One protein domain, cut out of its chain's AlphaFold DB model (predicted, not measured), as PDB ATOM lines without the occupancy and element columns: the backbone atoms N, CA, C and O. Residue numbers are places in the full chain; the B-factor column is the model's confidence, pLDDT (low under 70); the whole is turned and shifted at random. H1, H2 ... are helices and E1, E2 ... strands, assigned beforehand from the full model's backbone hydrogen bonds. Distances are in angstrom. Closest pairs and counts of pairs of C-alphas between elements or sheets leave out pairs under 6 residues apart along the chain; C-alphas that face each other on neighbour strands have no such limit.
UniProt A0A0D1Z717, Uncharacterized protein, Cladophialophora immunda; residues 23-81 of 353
ATOM      1  N   LYS A  23     -42.091 -17.075 -44.252       89.56
ATOM      2  CA  LYS A  23     -41.307 -17.299 -43.026       89.56
ATOM      3  C   LYS A  23     -40.607 -18.658 -43.019       89.56
ATOM      4  O   LYS A  23     -39.647 -18.827 -42.278       89.56
ATOM      5  N   LEU A  24     -41.084 -19.622 -43.808       89.69
ATOM      6  CA  LEU A  24     -40.574 -20.995 -43.802       89.69
ATOM      7  C   LEU A  24     -39.256 -21.121 -44.566       89.69
ATOM      8  O   LEU A  24     -38.355 -21.822 -44.116       89.69
ATOM      9  N   SER A  25     -39.106 -20.387 -45.670       87.62
ATOM     10  CA  SER A  25     -37.863 -20.351 -46.454       87.62
ATOM     11  C   SER A  25     -36.712 -19.635 -45.739       87.62
ATOM     12  O   SER A  25     -35.559 -19.773 -46.138       87.62
ATOM     13  N   THR A  26     -37.011 -18.880 -44.680       88.31
ATOM     14  CA  THR A  26     -36.024 -18.127 -43.893       88.31
ATOM     15  C   THR A  26     -35.594 -18.831 -42.607       88.31
ATOM     16  O   THR A  26     -34.826 -18.255 -41.846       88.31
ATOM     17  N   ILE A  27     -36.102 -20.037 -42.326       91.25
ATOM     18  CA  ILE A  27     -35.793 -20.749 -41.078       91.25
ATOM     19  C   ILE A  27     -34.328 -21.170 -41.073       91.25
ATOM     20  O   ILE A  27     -33.911 -21.996 -41.885       91.25
ATOM     21  N   ASN A  28     -33.564 -20.656 -40.111       89.25
ATOM     22  CA  ASN A  28     -32.221 -21.142 -39.850       89.25
ATOM     23  C   ASN A  28     -32.278 -22.365 -38.909       89.25
ATOM     24  O   ASN A  28     -32.965 -22.327 -37.877       89.25
ATOM     25  N   PRO A  29     -31.584 -23.478 -39.221       88.19
ATOM     26  CA  PRO A  29     -31.458 -24.595 -38.285       88.19
ATOM     27  C   PRO A  29     -30.796 -24.194 -36.957       88.19
ATOM     28  O   PRO A  29     -31.135 -24.776 -35.926       88.19
ATOM     29  N   ASP A  30     -29.924 -23.181 -36.969       89.06
ATOM     30  CA  ASP A  30     -29.224 -22.663 -35.794       89.06
ATOM     31  C   ASP A  30     -29.581 -21.191 -35.507       89.06
ATOM     32  O   ASP A  30     -29.766 -20.405 -36.435       89.06
ATOM     33  N   PRO A  31     -29.625 -20.760 -34.231       91.88
ATOM     34  CA  PRO A  31     -29.301 -21.526 -33.027       91.88
ATOM     35  C   PRO A  31     -30.421 -22.488 -32.607       91.88
ATOM     36  O   PRO A  31     -31.591 -22.284 -32.923       91.88
ATOM     37  N   THR A  32     -30.076 -23.507 -31.818       94.62
ATOM     38  CA  THR A  32     -31.055 -24.442 -31.243       94.62
ATOM     39  C   THR A  32     -31.467 -24.080 -29.815       94.62
ATOM     40  O   THR A  32     -30.693 -23.490 -29.059       94.62
ATOM     41  N   ILE A  33     -32.656 -24.520 -29.410       95.44
ATOM     42  CA  ILE A  33     -33.158 -24.517 -28.033       95.44
ATOM     43  C   ILE A  33     -33.420 -25.948 -27.556       95.44
ATOM     44  O   ILE A  33     -33.721 -26.842 -28.352       95.44
ATOM     45  N   SER A  34     -33.356 -26.159 -26.243       96.69
ATOM     46  CA  SER A  34     -33.785 -27.421 -25.634       96.69
ATOM     47  C   SER A  34     -35.242 -27.346 -25.179       96.69
ATOM     48  O   SER A  34     -35.628 -26.455 -24.424       96.69
ATOM     49  N   LEU A  35     -36.054 -28.300 -25.615       97.00
ATOM     50  CA  LEU A  35     -37.435 -28.475 -25.196       97.00
ATOM     51  C   LEU A  35     -37.508 -29.569 -24.138       97.00
ATOM     52  O   LEU A  35     -37.049 -30.695 -24.345       97.00
ATOM     53  N   PHE A  36     -38.124 -29.246 -23.012       96.44
ATOM     54  CA  PHE A  36     -38.369 -30.179 -21.925       96.44
ATOM     55  C   PHE A  36     -39.864 -30.350 -21.675       96.44
ATOM     56  O   PHE A  36     -40.666 -29.476 -21.999       96.44
ATOM     57  N   PHE A  37     -40.230 -31.462 -21.053       96.19
ATOM     58  CA  PHE A  37     -41.599 -31.804 -20.700       96.19
ATOM     59  C   PHE A  37     -41.707 -32.213 -19.233       96.19
ATOM     60  O   PHE A  37     -40.828 -32.888 -18.688       96.19
ATOM     61  N   LYS A  38     -42.828 -31.836 -18.622       95.00
ATOM     62  CA  LYS A  38     -43.306 -32.330 -17.336       95.00
ATOM     63  C   LYS A  38     -44.808 -32.623 -17.435       95.00
ATOM     64  O   LYS A  38     -45.563 -31.688 -17.696       95.00
ATOM     65  N   PRO A  39     -45.272 -33.854 -17.150       89.75
ATOM     66  CA  PRO A  39     -46.706 -34.151 -17.083       89.75
ATOM     67  C   PRO A  39     -47.459 -33.243 -16.106       89.75
ATOM     68  O   PRO A  39     -48.540 -32.746 -16.400       89.75
ATOM     69  N   THR A  40     -46.867 -32.987 -14.941       90.25
ATOM     70  CA  THR A  40     -47.403 -32.092 -13.909       90.25
ATOM     71  C   THR A  40     -46.288 -31.222 -13.341       90.25
ATOM     72  O   THR A  40     -45.108 -31.535 -13.494       90.25
ATOM     73  N   LYS A  41     -46.628 -30.145 -12.621       89.88
ATOM     74  CA  LYS A  41     -45.627 -29.246 -12.009       89.88
ATOM     75  C   LYS A  41     -44.606 -29.982 -11.124       89.88
ATOM     76  O   LYS A  41     -43.437 -29.603 -11.113       89.88
ATOM     77  N   GLY A  42     -45.042 -31.031 -10.421       91.44
ATOM     78  CA  GLY A  42     -44.200 -31.851  -9.541       91.44
ATOM     79  C   GLY A  42     -43.471 -33.009 -10.229       91.44
ATOM     80  O   GLY A  42     -42.675 -33.683  -9.587       91.44
ATOM     81  N   SER A  43     -43.727 -33.258 -11.515       93.00
ATOM     82  CA  SER A  43     -43.099 -34.364 -12.241       93.00
ATOM     83  C   SER A  43     -41.622 -34.088 -12.567       93.00
ATOM     84  O   SER A  43     -41.233 -32.920 -12.727       93.00
ATOM     85  N   PRO A  44     -40.793 -35.140 -12.720       93.56
ATOM     86  CA  PRO A  44     -39.421 -34.986 -13.185       93.56
ATOM     87  C   PRO A  44     -39.382 -34.358 -14.582       93.56
ATOM     88  O   PRO A  44     -40.265 -34.575 -15.412       93.56
ATOM     89  N   LEU A  45     -38.345 -33.555 -14.823       94.94
ATOM     90  CA  LEU A  45     -38.090 -32.934 -16.119       94.94
ATOM     91  C   LEU A  45     -37.570 -33.999 -17.093       94.94
ATOM     92  O   LEU A  45     -36.575 -34.661 -16.799       94.94
ATOM     93  N   VAL A  46     -38.207 -34.132 -18.252       95.81
ATOM     94  CA  VAL A  46     -37.782 -35.054 -19.314       95.81
ATOM     95  C   VAL A  46     -37.403 -34.253 -20.554       95.81
ATOM     96  O   VAL A  46     -38.122 -33.335 -20.947       95.81
ATOM     97  N   LEU A  47     -36.267 -34.581 -21.175       96.19
ATOM     98  CA  LEU A  47     -35.826 -33.933 -22.410       96.19
ATOM     99  C   LEU A  47     -36.675 -34.411 -23.592       96.19
ATOM    100  O   LEU A  47     -36.576 -35.574 -23.976       96.19
ATOM    101  N   LEU A  48     -37.468 -33.511 -24.172       95.62
ATOM    102  CA  LEU A  48     -38.303 -33.774 -25.346       95.62
ATOM    103  C   LEU A  48     -37.496 -33.638 -26.643       95.62
ATOM    104  O   LEU A  48     -37.555 -34.516 -27.501       95.62
ATOM    105  N   ASP A  49     -36.718 -32.560 -26.761       95.81
ATOM    106  CA  ASP A  49     -35.797 -32.323 -27.873       95.81
ATOM    107  C   ASP A  49     -34.608 -31.473 -27.407       95.81
ATOM    108  O   ASP A  49     -34.793 -30.407 -26.828       95.81
ATOM    109  N   GLY A  50     -33.378 -31.928 -27.640       94.00
ATOM    110  CA  GLY A  50     -32.171 -31.191 -27.248       94.00
ATOM    111  C   GLY A  50     -31.676 -30.169 -28.270       94.00
ATOM    112  O   GLY A  50     -30.854 -29.330 -27.905       94.00
ATOM    113  N   LYS A  51     -32.128 -30.252 -29.526       94.25
ATOM    114  CA  LYS A  51     -31.577 -29.511 -30.673       94.25
ATOM    115  C   LYS A  51     -32.687 -28.983 -31.586       94.25
ATOM    116  O   LYS A  51     -32.609 -29.103 -32.807       94.25
ATOM    117  N   PHE A  52     -33.743 -28.425 -31.004       95.88
ATOM    118  CA  PHE A  52     -34.847 -27.876 -31.785       95.88
ATOM    119  C   PHE A  52     -34.474 -26.490 -32.326       95.88
ATOM    120  O   PHE A  52     -33.963 -25.672 -31.565       95.88
ATOM    121  N   SER A  53     -34.710 -26.201 -33.611       95.25
ATOM    122  CA  SER A  53     -34.392 -24.881 -34.192       95.25
ATOM    123  C   SER A  53     -35.149 -23.773 -33.453       95.25
ATOM    124  O   SER A  53     -36.370 -23.846 -33.271       95.25
ATOM    125  N   ARG A  54     -34.422 -22.731 -33.025       94.00
ATOM    126  CA  ARG A  54     -35.015 -21.556 -32.375       94.00
ATOM    127  C   ARG A  54     -35.953 -20.829 -33.331       94.00
ATOM    128  O   ARG A  54     -37.046 -20.462 -32.914       94.00
ATOM    129  N   ASP A  55     -35.561 -20.665 -34.589       94.12
ATOM    130  CA  ASP A  55     -36.382 -19.996 -35.603       94.12
ATOM    131  C   ASP A  55     -37.679 -20.762 -35.859       94.12
ATOM    132  O   ASP A  55     -38.758 -20.169 -35.865       94.12
ATOM    133  N   ALA A  56     -37.603 -22.094 -35.970       95.56
ATOM    134  CA  ALA A  56     -38.793 -22.929 -36.085       95.56
ATOM    135  C   ALA A  56     -39.715 -22.759 -34.865       95.56
ATOM    136  O   ALA A  56     -40.918 -22.568 -35.024       95.56
ATOM    137  N   ALA A  57     -39.168 -22.747 -33.645       94.50
ATOM    138  CA  ALA A  57     -39.960 -22.509 -32.436       94.50
ATOM    139  C   ALA A  57     -40.635 -21.133 -32.435       94.50
ATOM    140  O   ALA A  57     -41.808 -21.020 -32.089       94.50
ATOM    141  N   MET A  58     -39.909 -20.099 -32.858       92.81
ATOM    142  CA  MET A  58     -40.405 -18.729 -32.952       92.81
ATOM    143  C   MET A  58     -41.517 -18.578 -33.997       92.81
ATOM    144  O   MET A  58     -42.402 -17.745 -33.832       92.81
ATOM    145  N   ILE A  59     -41.481 -19.354 -35.080       94.06
ATOM    146  CA  ILE A  59     -42.463 -19.258 -36.167       94.06
ATOM    147  C   ILE A  59     -43.706 -20.102 -35.895       94.06
ATOM    148  O   ILE A  59     -44.813 -19.637 -36.156       94.06
ATOM    149  N   PHE A  60     -43.531 -21.328 -35.401       95.94
ATOM    150  CA  PHE A  60     -44.629 -22.280 -35.243       95.94
ATOM    151  C   PHE A  60     -45.307 -22.192 -33.877       95.94
ATOM    152  O   PHE A  60     -46.498 -22.464 -33.777       95.94
ATOM    153  N   CYS A  61     -44.570 -21.860 -32.817       95.38
ATOM    154  CA  CYS A  61     -45.055 -21.999 -31.449       95.38
ATOM    155  C   CYS A  61     -45.167 -20.635 -30.770       95.38
ATOM    156  O   CYS A  61     -44.226 -20.189 -30.112       95.38
ATOM    157  N   ASP A  62     -46.332 -19.994 -30.863       93.75
ATOM    158  CA  ASP A  62     -46.573 -18.674 -30.266       93.75
ATOM    159  C   ASP A  62     -46.228 -18.615 -28.779       93.75
ATOM    160  O   ASP A  62     -45.633 -17.645 -28.305       93.75
ATOM    161  N   ARG A  63     -46.513 -19.687 -28.038       92.44
ATOM    162  CA  ARG A  63     -46.194 -19.745 -26.611       92.44
ATOM    163  C   ARG A  63     -44.691 -19.763 -26.338       92.44
ATOM    164  O   ARG A  63     -44.243 -19.147 -25.374       92.44
ATOM    165  N   ILE A  64     -43.922 -20.457 -27.177       93.69
ATOM    166  CA  ILE A  64     -42.458 -20.468 -27.076       93.69
ATOM    167  C   ILE A  64     -41.912 -19.118 -27.538       93.69
ATOM    168  O   ILE A  64     -41.042 -18.564 -26.875       93.69
ATOM    169  N   ARG A  65     -42.452 -18.555 -28.626       92.25
ATOM    170  CA  ARG A  65     -42.078 -17.231 -29.131       92.25
ATOM    171  C   ARG A  65     -42.157 -16.169 -28.039       92.25
ATOM    172  O   ARG A  65     -41.182 -15.451 -27.846       92.25
ATOM    173  N   HIS A  66     -43.271 -16.100 -27.312       89.94
ATOM    174  CA  HIS A  66     -43.426 -15.154 -26.206       89.94
ATOM    175  C   HIS A  66     -42.359 -15.355 -25.118       89.94
ATOM    176  O   HIS A  66     -41.627 -14.420 -24.812       89.94
ATOM    177  N   ASP A  67     -42.167 -16.582 -24.622       88.81
ATOM    178  CA  ASP A  67     -41.156 -16.852 -23.586       88.81
ATOM    179  C   ASP A  67     -39.722 -16.521 -24.039       88.81
ATOM    180  O   ASP A  67     -38.923 -15.959 -23.287       88.81
ATOM    181  N   LEU A  68     -39.386 -16.831 -25.293       86.56
ATOM    182  CA  LEU A  68     -38.059 -16.580 -25.842       86.56
ATOM    183  C   LEU A  68     -37.775 -15.096 -26.083       86.56
ATOM    184  O   LEU A  68     -36.621 -14.689 -25.924       86.56
ATOM    185  N   MET A  69     -38.777 -14.311 -26.490       85.81
ATOM    186  CA  MET A  69     -38.624 -12.865 -26.683       85.81
ATOM    187  C   MET A  69     -38.511 -12.129 -25.352       85.81
ATOM    188  O   MET A  69     -37.697 -11.215 -25.247       85.81
ATOM    189  N   ASP A  70     -39.266 -12.562 -24.345       82.19
ATOM    190  CA  ASP A  70     -39.315 -11.887 -23.051       82.19
ATOM    191  C   ASP A  70     -38.075 -12.197 -22.193       82.19
ATOM    192  O   ASP A  70     -37.555 -11.316 -21.509       82.19
ATOM    193  N   ASN A  71     -37.555 -13.432 -22.263       78.44
ATOM    194  CA  ASN A  71     -36.531 -13.925 -21.330       78.44
ATOM    195  C   ASN A  71     -35.179 -14.272 -21.977       78.44
ATOM    196  O   ASN A  71     -34.219 -14.593 -21.273       78.44
ATOM    197  N   ASN A  72     -35.081 -14.258 -23.312       78.62
ATOM    198  CA  ASN A  72     -33.922 -14.758 -24.064       78.62
ATOM    199  C   ASN A  72     -33.465 -16.173 -23.628       78.62
ATOM    200  O   ASN A  72     -32.274 -16.502 -23.625       78.62
ATOM    201  N   SER A  73     -34.422 -17.027 -23.250       83.69
ATOM    202  CA  SER A  73     -34.171 -18.376 -22.735       83.69
ATOM    203  C   SER A  73     -33.473 -19.273 -23.771       83.69
ATOM    204  O   SER A  73     -33.693 -19.161 -24.979       83.69
ATOM    205  N   LYS A  74     -32.639 -20.211 -23.300       88.75
ATOM    206  CA  LYS A  74     -32.022 -21.278 -24.129       88.75
ATOM    207  C   LYS A  74     -32.816 -22.588 -24.112       88.75
ATOM    208  O   LYS A  74     -32.468 -23.548 -24.797       88.75
ATOM    209  N   SER A  75     -33.872 -22.631 -23.314       93.12
ATOM    210  CA  SER A  75     -34.718 -23.799 -23.138       93.12
ATOM    211  C   SER A  75     -36.148 -23.391 -22.852       93.12
ATOM    212  O   SER A  75     -36.367 -22.354 -22.235       93.12
ATOM    213  N   PHE A  76     -37.089 -24.256 -23.205       94.88
ATOM    214  CA  PHE A  76     -38.499 -24.092 -22.886       94.88
ATOM    215  C   PHE A  76     -39.029 -25.360 -22.215       94.88
ATOM    216  O   PHE A  76     -38.722 -26.470 -22.651       94.88
ATOM    217  N   THR A  77     -39.813 -25.208 -21.146       95.00
ATOM    218  CA  THR A  77     -40.430 -26.343 -20.443       95.00
ATOM    219  C   THR A  77     -41.935 -26.348 -20.664       95.00
ATOM    220  O   THR A  77     -42.642 -25.425 -20.267       95.00
ATOM    221  N   ILE A  78     -42.429 -27.429 -21.254       95.06
ATOM    222  CA  ILE A  78     -43.850 -27.720 -21.411       95.06
ATOM    223  C   ILE A  78     -44.344 -28.399 -20.135       95.06
ATOM    224  O   ILE A  78     -43.772 -29.404 -19.708       95.06
ATOM    225  N   VAL A  79     -45.391 -27.851 -19.517       92.56
ATOM    226  CA  VAL A  79     -46.000 -28.409 -18.304       92.56
ATOM    227  C   VAL A  79     -47.450 -28.771 -18.598       92.56
ATOM    228  O   VAL A  79     -48.249 -27.891 -18.912       92.56
ATOM    229  N   GLY A  80     -47.792 -30.050 -18.453       88.00
ATOM    230  CA  GLY A  80     -49.087 -30.590 -18.863       88.00
ATOM    231  C   GLY A  80     -49.115 -31.040 -20.324       88.00
ATOM    232  O   GLY A  80     -48.127 -30.926 -21.050       88.00
ATOM    233  N   GLY A  81     -50.263 -31.569 -20.751       87.75
ATOM    234  CA  GLY A  81     -50.439 -32.153 -22.081       87.75
ATOM    235  C   GLY A  81     -49.982 -33.611 -22.157       87.75
ATOM    236  O   GLY A  81     -49.847 -34.297 -21.142       87.75
TER     237      GLY A  81
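What this domain is: This is residues 23 to 81 of the 353 residues of an uncharacterized protein of Cladophialophora immunda (UniProt A0A0D1Z717). A three-strand sheet has two short helices, H1 and H2, over one face; its other face is bare. The printed part has 59 residues with named elements in the order E1, E2, H1, H2, E3; the mixed sheet runs E2, E1, E3, and the class is mixed, helices and strands. It is compact, radius of gyration of the C-alphas 11.8 A, and spans 38 by 20 by 19 A.

How they stand to each other: E1, residues 32 to 38, forms a hairpin with antiparallel E2, residues 46 to 53; N 35 and O 49, 2.7 A apart, are within hydrogen-bond range. H1, residues 54 to 60, is on the sheet over E1 and stands up from it at 59 degrees. H2, residues 62 to 71, touches H1 only at the corner, closest C-alphas Met 58 and Arg 65, 4.4 A. In both helices every O i to N i+4 pair is within hydrogen-bond range. E3, residues 75 to 79, is parallel to E1, with N 36 and O 76 within hydrogen-bond range at 2.9 A. H2 is over E3, on the same face as H1.

Where its parts are: E1, 20.1 A long, begins at C-alpha 32 (-31.055, -24.442, -31.243). E2 measures 18.3 A, H1 10.1 A and H2 14.3 A. E3, 13.1 A, ends at C-alpha 79 (-46.000, -28.409, -18.304).

The domain as a whole: The farthest C-alphas, Ser 25 and Gly 42, are 39.2 A apart. The printed part has no cut and no long link; no printed residue is under 70 in pLDDT.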